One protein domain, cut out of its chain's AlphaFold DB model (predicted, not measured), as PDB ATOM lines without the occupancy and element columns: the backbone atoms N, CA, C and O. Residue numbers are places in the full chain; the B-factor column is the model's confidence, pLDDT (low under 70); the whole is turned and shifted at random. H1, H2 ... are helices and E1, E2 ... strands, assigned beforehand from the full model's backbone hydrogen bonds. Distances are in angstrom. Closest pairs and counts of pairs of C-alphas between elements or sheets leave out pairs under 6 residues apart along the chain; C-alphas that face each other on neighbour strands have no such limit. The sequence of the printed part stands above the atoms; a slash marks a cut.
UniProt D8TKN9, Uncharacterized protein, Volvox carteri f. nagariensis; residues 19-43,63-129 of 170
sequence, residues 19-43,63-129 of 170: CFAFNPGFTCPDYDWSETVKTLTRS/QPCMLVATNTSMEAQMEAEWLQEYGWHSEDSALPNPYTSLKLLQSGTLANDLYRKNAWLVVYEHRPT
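AT A GLANCE: This is residues 19 to 43 and 63 to 129 of the 170 residues of an uncharacterized protein of Volvox carteri f. nagariensis (UniProt D8TKN9). A small sheet of three strands, E1, E2 and E5, has the helix H2 running along one face, while a hairpin of two strands, E3 and E4, lies away from this body and makes one end of the longest axis. The short helix H1 comes nearest to E1 at its end, where the C-alphas of Leu 40 and Cys 19 are 8.0 A apart, and residues 86 to 100, with no named element, run back past E5 toward the hairpin. The printed part has 92 residues, with two named helices and five named strands in the order E1 H1 E2 H2 E3 E4 E5; the larger sheet runs E1, E2, E5 and is mixed, the smaller is antiparallel, and the class is mixed, helices and strands. The whole is only just compact, close to loose, with a radius of gyration of the C-alphas of 14.6 A, and elongated, spanning 45 by 27 by 24 A.

HOW THE PARTS SIT: The inner strand of the larger sheet is E2, residues 65 to 70. Edge strand E1, residues 19 to 22, is parallel to it at 5 degrees, with N 21 and O 67 2.9 A apart, within hydrogen-bond range. Edge strand E5, residues 120 to 126, is antiparallel to E2 at 155 degrees, with N 68 and O 122 2.9 A apart. H2, residues 73 to 85, is on this sheet at a height of 8.7 A, two layers with the helix on one face. It lies over E2 and runs along the strands, at 24 degrees to E2 on the local plane. The closest C-alphas of H2 and E5, Ser 73 and Trp 120, are 6.3 A apart. Two short pairings, both antiparallel, join residues 88 to 89 with 125 to 126 of E5 and residues 95 to 96 with 120 to 121 of E5. H1, residues 34 to 40, is only just not on the sheet, with 4 pairs of C-alphas within 10 A. H1 and H2 are only just apart, their closest C-alphas at 8.4 A. E3, residues 101 to 106, and E4, residues 113 to 116, form an antiparallel hairpin at 151 degrees, with N 114 and O 105 2.9 A apart; both are apart from E1, E2 and E5. Every O i to N i+4 pair is within hydrogen-bond range in H1, and 8 of 9 in H2.

IN THESE COORDINATES: E2 is 16.4 A from first to last C-alpha, E5 19.7 A and H2 19.3 A; E3 is 11.8 A, E1 10.3 A, H1 10.2 A and E4 10.0 A. E1 begins at C-alpha 19 (35.062, 5.940, 24.895), E3 ends at C-alpha 106 (57.290, 4.967, 9.481), and E5 ends at C-alpha 126 (29.570, 1.277, 33.298).

THE WHOLE: The two C-alphas farthest apart, those of Ala 111 and Thr 129, are 46.7 A apart. Residues 44 to 62 are not printed, and C-alphas 43 and 63 across the cut are 8.5 A apart. The links E1 to H1 and H2 to E3 are long. The mean pLDDT of the printed part is 87.0; residue 43, residues 110 to 114 and residue 129 are under 70.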
ATOM      1  N   CYS A  19      33.970   5.052  24.523       90.19
ATOM      2  CA  CYS A  19      35.062   5.940  24.895       90.19
ATOM      3  C   CYS A  19      36.406   5.222  24.708       90.19
ATOM      4  O   CYS A  19      36.531   4.040  25.023       90.19
ATOM      5  N   PHE A  20      37.413   5.942  24.213       92.38
ATOM      6  CA  PHE A  20      38.784   5.454  24.097       92.38
ATOM      7  C   PHE A  20      39.708   6.352  24.913       92.38
ATOM      8  O   PHE A  20      39.687   7.569  24.738       92.38
ATOM      9  N   ALA A  21      40.538   5.749  25.757       93.38
ATOM     10  CA  ALA A  21      41.543   6.448  26.544       93.38
ATOM     11  C   ALA A  21      42.921   5.818  26.315       93.38
ATOM     12  O   ALA A  21      43.067   4.596  26.326       93.38
ATOM     13  N   PHE A  22      43.939   6.649  26.099       93.88
ATOM     14  CA  PHE A  22      45.312   6.213  25.843       93.88
ATOM     15  C   PHE A  22      46.225   6.838  26.892       93.88
ATOM     16  O   PHE A  22      46.419   8.049  26.865       93.88
ATOM     17  N   ASN A  23      46.769   6.016  27.793       93.31
ATOM     18  CA  ASN A  23      47.509   6.432  28.988       93.31
ATOM     19  C   ASN A  23      46.832   7.620  29.692       93.31
ATOM     20  O   ASN A  23      47.442   8.688  29.788       93.31
ATOM     21  N   PRO A  24      45.559   7.485  30.113       94.00
ATOM     22  CA  PRO A  24      44.828   8.610  30.685       94.00
ATOM     23  C   PRO A  24      45.465   9.095  31.989       94.00
ATOM     24  O   PRO A  24      45.375  10.280  32.301       94.00
ATOM     25  N   GLY A  25      46.124   8.201  32.737       94.50
ATOM     26  CA  GLY A  25      46.743   8.565  34.003       94.50
ATOM     27  C   GLY A  25      45.685   8.940  35.031       94.50
ATOM     28  O   GLY A  25      45.825   9.961  35.699       94.50
ATOM     29  N   PHE A  26      44.620   8.134  35.151       94.12
ATOM     30  CA  PHE A  26      43.513   8.404  36.081       94.12
ATOM     31  C   PHE A  26      43.969   8.541  37.538       94.12
ATOM     32  O   PHE A  26      43.356   9.269  38.312       94.12
ATOM     33  N   THR A  27      45.062   7.871  37.901       91.56
ATOM     34  CA  THR A  27      45.653   7.907  39.244       91.56
ATOM     35  C   THR A  27      46.732   8.978  39.419       91.56
ATOM     36  O   THR A  27      47.335   9.061  40.486       91.56
ATOM     37  N   CYS A  28      47.042   9.765  38.385       91.75
ATOM     38  CA  CYS A  28      48.032  10.832  38.486       91.75
ATOM     39  C   CYS A  28      47.416  12.037  39.220       91.75
ATOM     40  O   CYS A  28      46.391  12.544  38.769       91.75
ATOM     41  N   PRO A  29      48.027  12.531  40.313       88.06
ATOM     42  CA  PRO A  29      47.453  13.611  41.119       88.06
ATOM     43  C   PRO A  29      47.396  14.960  40.389       88.06
ATOM     44  O   PRO A  29      46.636  15.837  40.790       88.06
ATOM     45  N   ASP A  30      48.171  15.122  39.314       92.12
ATOM     46  CA  ASP A  30      48.198  16.345  38.509       92.12
ATOM     47  C   ASP A  30      46.998  16.452  37.550       92.12
ATOM     48  O   ASP A  30      46.767  17.511  36.960       92.12
ATOM     49  N   TYR A  31      46.225  15.371  37.381       90.38
ATOM     50  CA  TYR A  31      45.063  15.319  36.498       90.38
ATOM     51  C   TYR A  31      43.782  15.026  37.284       90.38
ATOM     52  O   TYR A  31      43.660  13.993  37.936       90.38
ATOM     53  N   ASP A  32      42.777  15.895  37.155       91.50
ATOM     54  CA  ASP A  32      41.430  15.619  37.660       91.50
ATOM     55  C   ASP A  32      40.525  15.115  36.530       91.50
ATOM     56  O   ASP A  32      40.048  15.869  35.679       91.50
ATOM     57  N   TRP A  33      40.282  13.805  36.533       93.06
ATOM     58  CA  TRP A  33      39.398  13.134  35.579       93.06
ATOM     59  C   TRP A  33      37.965  12.961  36.087       93.06
ATOM     60  O   TRP A  33      37.113  12.452  35.353       93.06
ATOM     61  N   SER A  34      37.678  13.366  37.324       90.31
ATOM     62  CA  SER A  34      36.431  13.025  38.007       90.31
ATOM     63  C   SER A  34      35.197  13.561  37.273       90.31
ATOM     64  O   SER A  34      34.221  12.833  37.083       90.31
ATOM     65  N   GLU A  35      35.234  14.812  36.806       89.56
ATOM     66  CA  GLU A  35      34.137  15.426  36.052       89.56
ATOM     67  C   GLU A  35      33.951  14.772  34.679       89.56
ATOM     68  O   GLU A  35      32.822  14.461  34.283       89.56
ATOM     69  N   THR A  36      35.052  14.503  33.975       90.06
ATOM     70  CA  THR A  36      35.037  13.834  32.668       90.06
ATOM     71  C   THR A  36      34.376  12.464  32.784       90.06
ATOM     72  O   THR A  36      33.417  12.173  32.071       90.06
ATOM     73  N   VAL A  37      34.818  11.645  33.739       89.88
ATOM     74  CA  VAL A  37      34.318  10.279  33.933       89.88
ATOM     75  C   VAL A  37      32.854  10.270  34.377       89.88
ATOM     76  O   VAL A  37      32.075   9.465  33.870       89.88
ATOM     77  N   LYS A  38      32.429  11.214  35.230       87.56
ATOM     78  CA  LYS A  38      31.007  11.413  35.578       87.56
ATOM     79  C   LYS A  38      30.160  11.856  34.384       87.56
ATOM     80  O   LYS A  38      28.977  11.537  34.308       87.56
ATOM     81  N   THR A  39      30.732  12.616  33.457       85.75
ATOM     82  CA  THR A  39      30.010  13.097  32.273       85.75
ATOM     83  C   THR A  39      29.786  11.974  31.263       85.75
ATOM     84  O   THR A  39      28.705  11.894  30.683       85.75
ATOM     85  N   LEU A  40      30.742  11.046  31.127       85.88
ATOM     86  CA  LEU A  40      30.622   9.863  30.260       85.88
ATOM     87  C   LEU A  40      29.456   8.937  30.642       85.88
ATOM     88  O   LEU A  40      28.985   8.168  29.810       85.88
ATOM     89  N   THR A  41      28.991   9.004  31.889       81.00
ATOM     90  CA  THR A  41      27.931   8.137  32.422       81.00
ATOM     91  C   THR A  41      26.572   8.825  32.499       81.00
ATOM     92  O   THR A  41      25.581   8.191  32.878       81.00
ATOM     93  N   ARG A  42      26.482  10.110  32.119       76.31
ATOM     94  CA  ARG A  42      25.203  10.823  32.047       76.31
ATOM     95  C   ARG A  42      24.308  10.105  31.047       76.31
ATOM     96  O   ARG A  42      24.553  10.134  29.849       76.31
ATOM     97  N   SER A  43      23.269   9.432  31.543       61.22
ATOM     98  CA  SER A  43      22.301   8.752  30.681       61.22
ATOM     99  C   SER A  43      21.844   9.691  29.572       61.22
ATOM    100  O   SER A  43      21.462  10.827  29.865       61.22
ATOM    101  N   GLN A  63      24.572   0.697  27.629       73.06
ATOM    102  CA  GLN A  63      25.529   1.158  28.629       73.06
ATOM    103  C   GLN A  63      26.805   1.603  27.909       73.06
ATOM    104  O   GLN A  63      27.240   0.897  26.992       73.06
ATOM    105  N   PRO A  64      27.403   2.742  28.295       82.44
ATOM    106  CA  PRO A  64      28.629   3.201  27.672       82.44
ATOM    107  C   PRO A  64      29.767   2.218  27.972       82.44
ATOM    108  O   PRO A  64      29.859   1.644  29.063       82.44
ATOM    109  N   CYS A  65      30.627   2.020  26.978       88.31
ATOM    110  CA  CYS A  65      31.810   1.170  27.065       88.31
ATOM    111  C   CYS A  65      33.072   2.032  26.981       88.31
ATOM    112  O   CYS A  65      33.149   2.931  26.145       88.31
ATOM    113  N   MET A  66      34.071   1.760  27.818       92.81
ATOM    114  CA  MET A  66      35.363   2.444  27.774       92.81
ATOM    115  C   MET A  66      36.473   1.440  27.462       92.81
ATOM    116  O   MET A  66      36.623   0.450  28.169       92.81
ATOM    117  N   LEU A  67      37.265   1.699  26.421       94.75
ATOM    118  CA  LEU A  67      38.510   0.984  26.151       94.75
ATOM    119  C   LEU A  67      39.683   1.848  26.610       94.75
ATOM    120  O   LEU A  67      39.897   2.940  26.080       94.75
ATOM    121  N   VAL A  68      40.458   1.339  27.557       95.25
ATOM    122  CA  VAL A  68      41.652   2.008  28.070       95.25
ATOM    123  C   VAL A  68      42.887   1.253  27.614       95.25
ATOM    124  O   VAL A  68      42.947   0.028  27.714       95.25
ATOM    125  N   ALA A  69      43.863   1.985  27.092       95.38
ATOM    126  CA  ALA A  69      45.148   1.458  26.676       95.38
ATOM    127  C   ALA A  69      46.255   2.048  27.551       95.38
ATOM    128  O   ALA A  69      46.439   3.263  27.524       95.38
ATOM    129  N   THR A  70      47.006   1.208  28.262       95.19
ATOM    130  CA  THR A  70      48.099   1.629  29.157       95.19
ATOM    131  C   THR A  70      49.449   1.096  28.690       95.19
ATOM    132  O   THR A  70      49.530   0.142  27.907       95.19
ATOM    133  N   ASN A  71      50.534   1.709  29.157       94.38
ATOM    134  CA  ASN A  71      51.896   1.302  28.836       94.38
ATOM    135  C   ASN A  71      52.321   0.088  29.672       94.38
ATOM    136  O   ASN A  71      52.962  -0.823  29.151       94.38
ATOM    137  N   THR A  72      51.922   0.027  30.943       93.94
ATOM    138  CA  THR A  72      52.273  -1.074  31.853       93.94
ATOM    139  C   THR A  72      51.046  -1.799  32.409       93.94
ATOM    140  O   THR A  72      49.936  -1.263  32.441       93.94
ATOM    141  N   SER A  73      51.240  -3.041  32.871       93.44
ATOM    142  CA  SER A  73      50.182  -3.812  33.537       93.44
ATOM    143  C   SER A  73      49.800  -3.209  34.887       93.44
ATOM    144  O   SER A  73      48.652  -3.317  35.302       93.44
ATOM    145  N   MET A  74      50.762  -2.578  35.565       93.94
ATOM    146  CA  MET A  74      50.553  -1.916  36.850       93.94
ATOM    147  C   MET A  74      49.641  -0.700  36.694       93.94
ATOM    148  O   MET A  74      48.674  -0.578  37.435       93.94
ATOM    149  N   GLU A  75      49.878   0.135  35.675       94.75
ATOM    150  CA  GLU A  75      48.969   1.234  35.319       94.75
ATOM    151  C   GLU A  75      47.548   0.714  35.073       94.75
ATOM    152  O   GLU A  75      46.601   1.254  35.628       94.75
ATOM    153  N   ALA A  76      47.396  -0.379  34.313       94.38
ATOM    154  CA  ALA A  76      46.079  -0.955  34.039       94.38
ATOM    155  C   ALA A  76      45.339  -1.388  35.316       94.38
ATOM    156  O   ALA A  76      44.126  -1.215  35.410       94.38
ATOM    157  N   GLN A  77      46.053  -1.959  36.292       93.75
ATOM    158  CA  GLN A  77      45.480  -2.368  37.579       93.75
ATOM    159  C   GLN A  77      45.079  -1.162  38.428       93.75
ATOM    160  O   GLN A  77      43.956  -1.109  38.922       93.75
ATOM    161  N   MET A  78      45.970  -0.177  38.545       94.06
ATOM    162  CA  MET A  78      45.713   1.050  39.300       94.06
ATOM    163  C   MET A  78      44.529   1.836  38.724       94.06
ATOM    164  O   MET A  78      43.656   2.296  39.457       94.06
ATOM    165  N   GLU A  79      44.460   1.957  37.398       94.94
ATOM    166  CA  GLU A  79      43.344   2.609  36.715       94.94
ATOM    167  C   GLU A  79      42.030   1.840  36.898       94.94
ATOM    168  O   GLU A  79      40.983   2.470  37.035       94.94
ATOM    169  N   ALA A  80      42.067   0.504  36.947       94.12
ATOM    170  CA  ALA A  80      40.879  -0.308  37.196       94.12
ATOM    171  C   ALA A  80      40.296  -0.071  38.596       94.12
ATOM    172  O   ALA A  80      39.080   0.066  38.731       94.12
ATOM    173  N   GLU A  81      41.151  -0.001  39.620       92.56
ATOM    174  CA  GLU A  81      40.739   0.303  40.996       92.56
ATOM    175  C   GLU A  81      40.110   1.695  41.088       92.56
ATOM    176  O   GLU A  81      39.015   1.844  41.630       92.56
ATOM    177  N   TRP A  82      40.746   2.696  40.477       94.88
ATOM    178  CA  TRP A  82      40.219   4.059  40.446       94.88
ATOM    179  C   TRP A  82      38.869   4.130  39.719       94.88
ATOM    180  O   TRP A  82      37.904   4.696  40.227       94.88
ATOM    181  N   LEU A  83      38.751   3.504  38.545       94.38
ATOM    182  CA  LEU A  83      37.522   3.488  37.744       94.38
ATOM    183  C   LEU A  83      36.361   2.773  38.451       94.38
ATOM    184  O   LEU A  83      35.197   3.157  38.278       94.38
ATOM    185  N   GLN A  84      36.663   1.780  39.289       93.25
ATOM    186  CA  GLN A  84      35.670   1.076  40.093       93.25
ATOM    187  C   GLN A  84      34.925   2.012  41.055       93.25
ATOM    188  O   GLN A  84      33.726   1.822  41.279       93.25
ATOM    189  N   GLU A  85      35.581   3.054  41.575       91.31
ATOM    190  CA  GLU A  85      34.946   4.074  42.425       91.31
ATOM    191  C   GLU A  85      33.864   4.870  41.677       91.31
ATOM    192  O   GLU A  85      32.893   5.337  42.276       91.31
ATOM    193  N   TYR A  86      33.983   4.958  40.350       91.06
ATOM    194  CA  TYR A  86      33.057   5.655  39.458       91.06
ATOM    195  C   TYR A  86      32.040   4.715  38.787       91.06
ATOM    196  O   TYR A  86      31.352   5.125  37.851       91.06
ATOM    197  N   GLY A  87      31.927   3.463  39.247       92.00
ATOM    198  CA  GLY A  87      30.969   2.483  38.719       92.00
ATOM    199  C   GLY A  87      31.380   1.850  37.387       92.00
ATOM    200  O   GLY A  87      30.552   1.253  36.698       92.00
ATOM    201  N   TRP A  88      32.647   1.974  36.995       92.94
ATOM    202  CA  TRP A  88      33.192   1.303  35.819       92.94
ATOM    203  C   TRP A  88      33.839  -0.014  36.227       92.94
ATOM    204  O   TRP A  88      34.683  -0.066  37.116       92.94
ATOM    205  N   HIS A  89      33.444  -1.101  35.572       92.94
ATOM    206  CA  HIS A  89      33.914  -2.440  35.910       92.94
ATOM    207  C   HIS A  89      34.455  -3.145  34.674       92.94
ATOM    208  O   HIS A  89      33.809  -3.143  33.627       92.94
ATOM    209  N   SER A  90      35.604  -3.799  34.822       92.25
ATOM    210  CA  SER A  90      36.088  -4.776  33.849       92.25
ATOM    211  C   SER A  90      35.680  -6.178  34.298       92.25
ATOM    212  O   SER A  90      35.802  -6.513  35.476       92.25
ATOM    213  N   GLU A  91      35.171  -7.001  33.379       84.00
ATOM    214  CA  GLU A  91      34.961  -8.433  33.657       84.00
ATOM    215  C   GLU A  91      36.244  -9.249  33.497       84.00
ATOM    216  O   GLU A  91      36.409 -10.273  34.161       84.00
ATOM    217  N   ASP A  92      37.147  -8.779  32.639       86.06
ATOM    218  CA  ASP A  92      38.393  -9.451  32.303       86.06
ATOM    219  C   ASP A  92      39.593  -8.701  32.901       86.06
ATOM    220  O   ASP A  92      39.546  -7.498  33.173       86.06
ATOM    221  N   SER A  93      40.702  -9.406  33.107       89.38
ATOM    222  CA  SER A  93      41.981  -8.764  33.415       89.38
ATOM    223  C   SER A  93      42.498  -7.975  32.208       89.38
ATOM    224  O   SER A  93      42.110  -8.248  31.071       89.38
ATOM    225  N   ALA A  94      43.448  -7.065  32.435       91.88
ATOM    226  CA  ALA A  94      44.168  -6.408  31.349       91.88
ATOM    227  C   ALA A  94      44.747  -7.428  30.355       91.88
ATOM    228  O   ALA A  94      45.345  -8.434  30.745       91.88
ATOM    229  N   LEU A  95      44.564  -7.156  29.066       93.69
ATOM    230  CA  LEU A  95      45.017  -8.006  27.970       93.69
ATOM    231  C   LEU A  95      46.210  -7.357  27.263       93.69
ATOM    232  O   LEU A  95      46.201  -6.138  27.082       93.69
ATOM    233  N   PRO A  96      47.204  -8.131  26.801       93.75
ATOM    234  CA  PRO A  96      48.253  -7.598  25.943       93.75
ATOM    235  C   PRO A  96      47.658  -6.962  24.681       93.75
ATOM    236  O   PRO A  96      46.806  -7.554  24.012       93.75
ATOM    237  N   ASN A  97      48.113  -5.763  24.335       90.50
ATOM    238  CA  ASN A  97      47.694  -5.073  23.126       90.50
ATOM    239  C   ASN A  97      48.399  -5.700  21.904       90.50
ATOM    240  O   ASN A  97      49.619  -5.591  21.773       90.50
ATOM    241  N   PRO A  98      47.669  -6.315  20.955       89.25
ATOM    242  CA  PRO A  98      48.284  -6.956  19.789       89.25
ATOM    243  C   PRO A  98      48.926  -5.950  18.823       89.25
ATOM    244  O   PRO A  98      49.639  -6.338  17.902       89.25
ATOM    245  N   TYR A  99      48.655  -4.657  19.006       85.75
ATOM    246  CA  TYR A  99      49.172  -3.584  18.168       85.75
ATOM    247  C   TYR A  99      50.398  -2.888  18.760       85.75
ATOM    248  O   TYR A  99      50.882  -1.936  18.146       85.75
ATOM    249  N   THR A 100      50.896  -3.316  19.920       87.56
ATOM    250  CA  THR A 100      52.109  -2.763  20.531       87.56
ATOM    251  C   THR A 100      53.318  -3.050  19.663       87.56
ATOM    252  O   THR A 100      53.510  -4.158  19.166       87.56
ATOM    253  N   SER A 101      54.156  -2.036  19.477       85.06
ATOM    254  CA  SER A 101      55.400  -2.173  18.734       85.06
ATOM    255  C   SER A 101      56.419  -1.180  19.261       85.06
ATOM    256  O   SER A 101      56.183   0.031  19.251       85.06
ATOM    257  N   LEU A 102      57.570  -1.717  19.669       82.69
ATOM    258  CA  LEU A 102      58.777  -0.943  19.964       82.69
ATOM    259  C   LEU A 102      59.613  -0.679  18.707       82.69
ATOM    260  O   LEU A 102      60.530   0.134  18.740       82.69
ATOM    261  N   LYS A 103      59.298  -1.351  17.592       85.12
ATOM    262  CA  LYS A 103      59.898  -1.031  16.297       85.12
ATOM    263  C   LYS A 103      59.354   0.314  15.838       85.12
ATOM    264  O   LYS A 103      58.135   0.509  15.869       85.12
ATOM    265  N   LEU A 104      60.253   1.191  15.398       77.81
ATOM    266  CA  LEU A 104      59.889   2.422  14.710       77.81
ATOM    267  C   LEU A 104      59.121   2.035  13.449       77.81
ATOM    268  O   LEU A 104      59.627   1.303  12.597       77.81
ATOM    269  N   LEU A 105      57.868   2.467  13.378       77.31
ATOM    270  CA  LEU A 105      57.056   2.330  12.184       77.31
ATOM    271  C   LEU A 105      57.000   3.699  11.528       77.31
ATOM    272  O   LEU A 105      56.497   4.654  12.123       77.31
ATOM    273  N   GLN A 106      57.489   3.783  10.296       76.88
ATOM    274  CA  GLN A 106      57.290   4.967   9.481       76.88
ATOM    275  C   GLN A 106      55.801   5.055   9.146       76.88
ATOM    276  O   GLN A 106      55.224   4.128   8.567       76.88
ATOM    277  N   SER A 107      55.151   6.152   9.532       73.69
ATOM    278  CA  SER A 107      53.803   6.404   9.039       73.69
ATOM    279  C   SER A 107      53.872   6.599   7.522       73.69
ATOM    280  O   SER A 107      54.590   7.456   7.019       73.69
ATOM    281  N   GLY A 108      53.129   5.790   6.762       70.69
ATOM    282  CA  GLY A 108      53.119   5.882   5.297       70.69
ATOM    283  C   GLY A 108      52.541   7.199   4.762       70.69
ATOM    284  O   GLY A 108      52.643   7.471   3.572       70.69
ATOM    285  N   THR A 109      51.925   8.009   5.628       71.31
ATOM    286  CA  THR A 109      51.270   9.274   5.265       71.31
ATOM    287  C   THR A 109      51.825  10.484   6.009       71.31
ATOM    288  O   THR A 109      51.545  11.611   5.619       71.31
ATOM    289  N   LEU A 110      52.580  10.282   7.090       54.72
ATOM    290  CA  LEU A 110      53.200  11.350   7.873       54.72
ATOM    291  C   LEU A 110      54.670  10.976   8.054       54.72
ATOM    292  O   LEU A 110      54.953   9.863   8.470       54.72
ATOM    293  N   ALA A 111      55.607  11.881   7.781       62.53
ATOM    294  CA  ALA A 111      57.047  11.646   7.958       62.53
ATOM    295  C   ALA A 111      57.475  11.603   9.446       62.53
ATOM    296  O   ALA A 111      58.507  12.146   9.818       62.53
ATOM    297  N   ASN A 112      56.655  10.985  10.298       62.81
ATOM    298  CA  ASN A 112      56.888  10.805  11.719       62.81
ATOM    299  C   ASN A 112      57.075   9.318  12.008       62.81
ATOM    300  O   ASN A 112      56.256   8.485  11.598       62.81
ATOM    301  N   ASP A 113      58.110   9.015  12.780       62.50
ATOM    302  CA  ASP A 113      58.263   7.705  13.387       62.50
ATOM    303  C   ASP A 113      57.232   7.536  14.501       62.50
ATOM    304  O   ASP A 113      57.123   8.350  15.422       62.50
ATOM    305  N   LEU A 114      56.456   6.459  14.424       65.50
ATOM    306  CA  LEU A 114      55.490   6.091  15.447       65.50
ATOM    307  C   LEU A 114      55.990   4.847  16.176       65.50
ATOM    308  O   LEU A 114      56.175   3.788  15.575       65.50
ATOM    309  N   TYR A 115      56.138   4.956  17.495       70.12
ATOM    310  CA  TYR A 115      56.154   3.797  18.381       70.12
ATOM    311  C   TYR A 115      54.774   3.640  19.022       70.12
ATOM    312  O   TYR A 115      54.098   4.617  19.351       70.12
ATOM    313  N   ARG A 116      54.342   2.396  19.228       77.62
ATOM    314  CA  ARG A 116      53.079   2.086  19.909       77.62
ATOM    315  C   ARG A 116      53.423   1.514  21.273       77.62
ATOM    316  O   ARG A 116      53.659   0.315  21.386       77.62
ATOM    317  N   LYS A 117      53.504   2.397  22.272       85.75
ATOM    318  CA  LYS A 117      53.945   2.052  23.633       85.75
ATOM    319  C   LYS A 117      52.886   1.336  24.459       85.75
ATOM    320  O   LYS A 117      53.245   0.506  25.274       85.75
ATOM    321  N   ASN A 118      51.604   1.594  24.214       91.12
ATOM    322  CA  ASN A 118      50.545   1.028  25.048       91.12
ATOM    323  C   ASN A 118      50.528  -0.491  24.886       91.12
ATOM    324  O   ASN A 118      50.123  -0.986  23.832       91.12
ATOM    325  N   ALA A 119      51.031  -1.206  25.888       93.50
ATOM    326  CA  ALA A 119      51.216  -2.649  25.885       93.50
ATOM    327  C   ALA A 119      49.988  -3.408  26.387       93.50
ATOM    328  O   ALA A 119      49.898  -4.613  26.168       93.50
ATOM    329  N   TRP A 120      49.034  -2.714  27.010       95.12
ATOM    330  CA  TRP A 120      47.887  -3.326  27.672       95.12
ATOM    331  C   TRP A 120      46.584  -2.643  27.274       95.12
ATOM    332  O   TRP A 120      46.555  -1.440  27.027       95.12
ATOM    333  N   LEU A 121      45.510  -3.428  27.195       95.50
ATOM    334  CA  LEU A 121      44.142  -2.987  26.944       95.50
ATOM    335  C   LEU A 121      43.225  -3.491  28.057       95.50
ATOM    336  O   LEU A 121      43.316  -4.652  28.459       95.50
ATOM    337  N   VAL A 122      42.296  -2.645  28.490       95.56
ATOM    338  CA  VAL A 122      41.220  -3.009  29.416       95.56
ATOM    339  C   VAL A 122      39.903  -2.458  28.890       95.56
ATOM    340  O   VAL A 122      39.840  -1.320  28.422       95.56
ATOM    341  N   VAL A 123      38.850  -3.270  28.951       94.56
ATOM    342  CA  VAL A 123      37.496  -2.876  28.552       94.56
ATOM    343  C   VAL A 123      36.645  -2.742  29.804       94.56
ATOM    344  O   VAL A 123      36.475  -3.707  30.542       94.56
ATOM    345  N   TYR A 124      36.069  -1.565  30.003       93.88
ATOM    346  CA  TYR A 124      35.174  -1.283  31.111       93.88
ATOM    347  C   TYR A 124      33.742  -1.105  30.623       93.88
ATOM    348  O   TYR A 124      33.469  -0.467  29.601       93.88
ATOM    349  N   GLU A 125      32.818  -1.640  31.406       91.25
ATOM    350  CA  GLU A 125      31.390  -1.387  31.302       91.25
ATOM    351  C   GLU A 125      30.962  -0.520  32.482       91.25
ATOM    352  O   GLU A 125      31.289  -0.821  33.636       91.25
ATOM    353  N   HIS A 126      30.192   0.531  32.216       89.69
ATOM    354  CA  HIS A 126      29.570   1.277  33.298       89.69
ATOM    355  C   HIS A 126      28.383   0.488  33.859       89.69
ATOM    356  O   HIS A 126      27.436   0.145  33.144       89.69
ATOM    357  N   ARG A 127      28.420   0.207  35.161       85.50
ATOM    358  CA  ARG A 127      27.308  -0.378  35.907       85.50
ATOM    359  C   ARG A 127      26.904   0.656  36.943       85.50
ATOM    360  O   ARG A 127      27.660   0.862  37.888       85.50
ATOM    361  N   PRO A 128      25.730   1.301  36.793       70.62
ATOM    362  CA  PRO A 128      25.263   2.232  37.800       70.62
ATOM    363  C   PRO A 128      25.269   1.507  39.139       70.62
ATOM    364  O   PRO A 128      24.639   0.453  39.271       70.62
ATOM    365  N   THR A 129      26.015   2.044  40.100       62.84
ATOM    366  CA  THR A 129      26.096   1.492  41.444       62.84
ATOM    367  C   THR A 129      24.679   1.476  42.002       62.84
ATOM    368  O   THR A 129      24.139   2.518  42.376       62.84
TER     369      THR A 129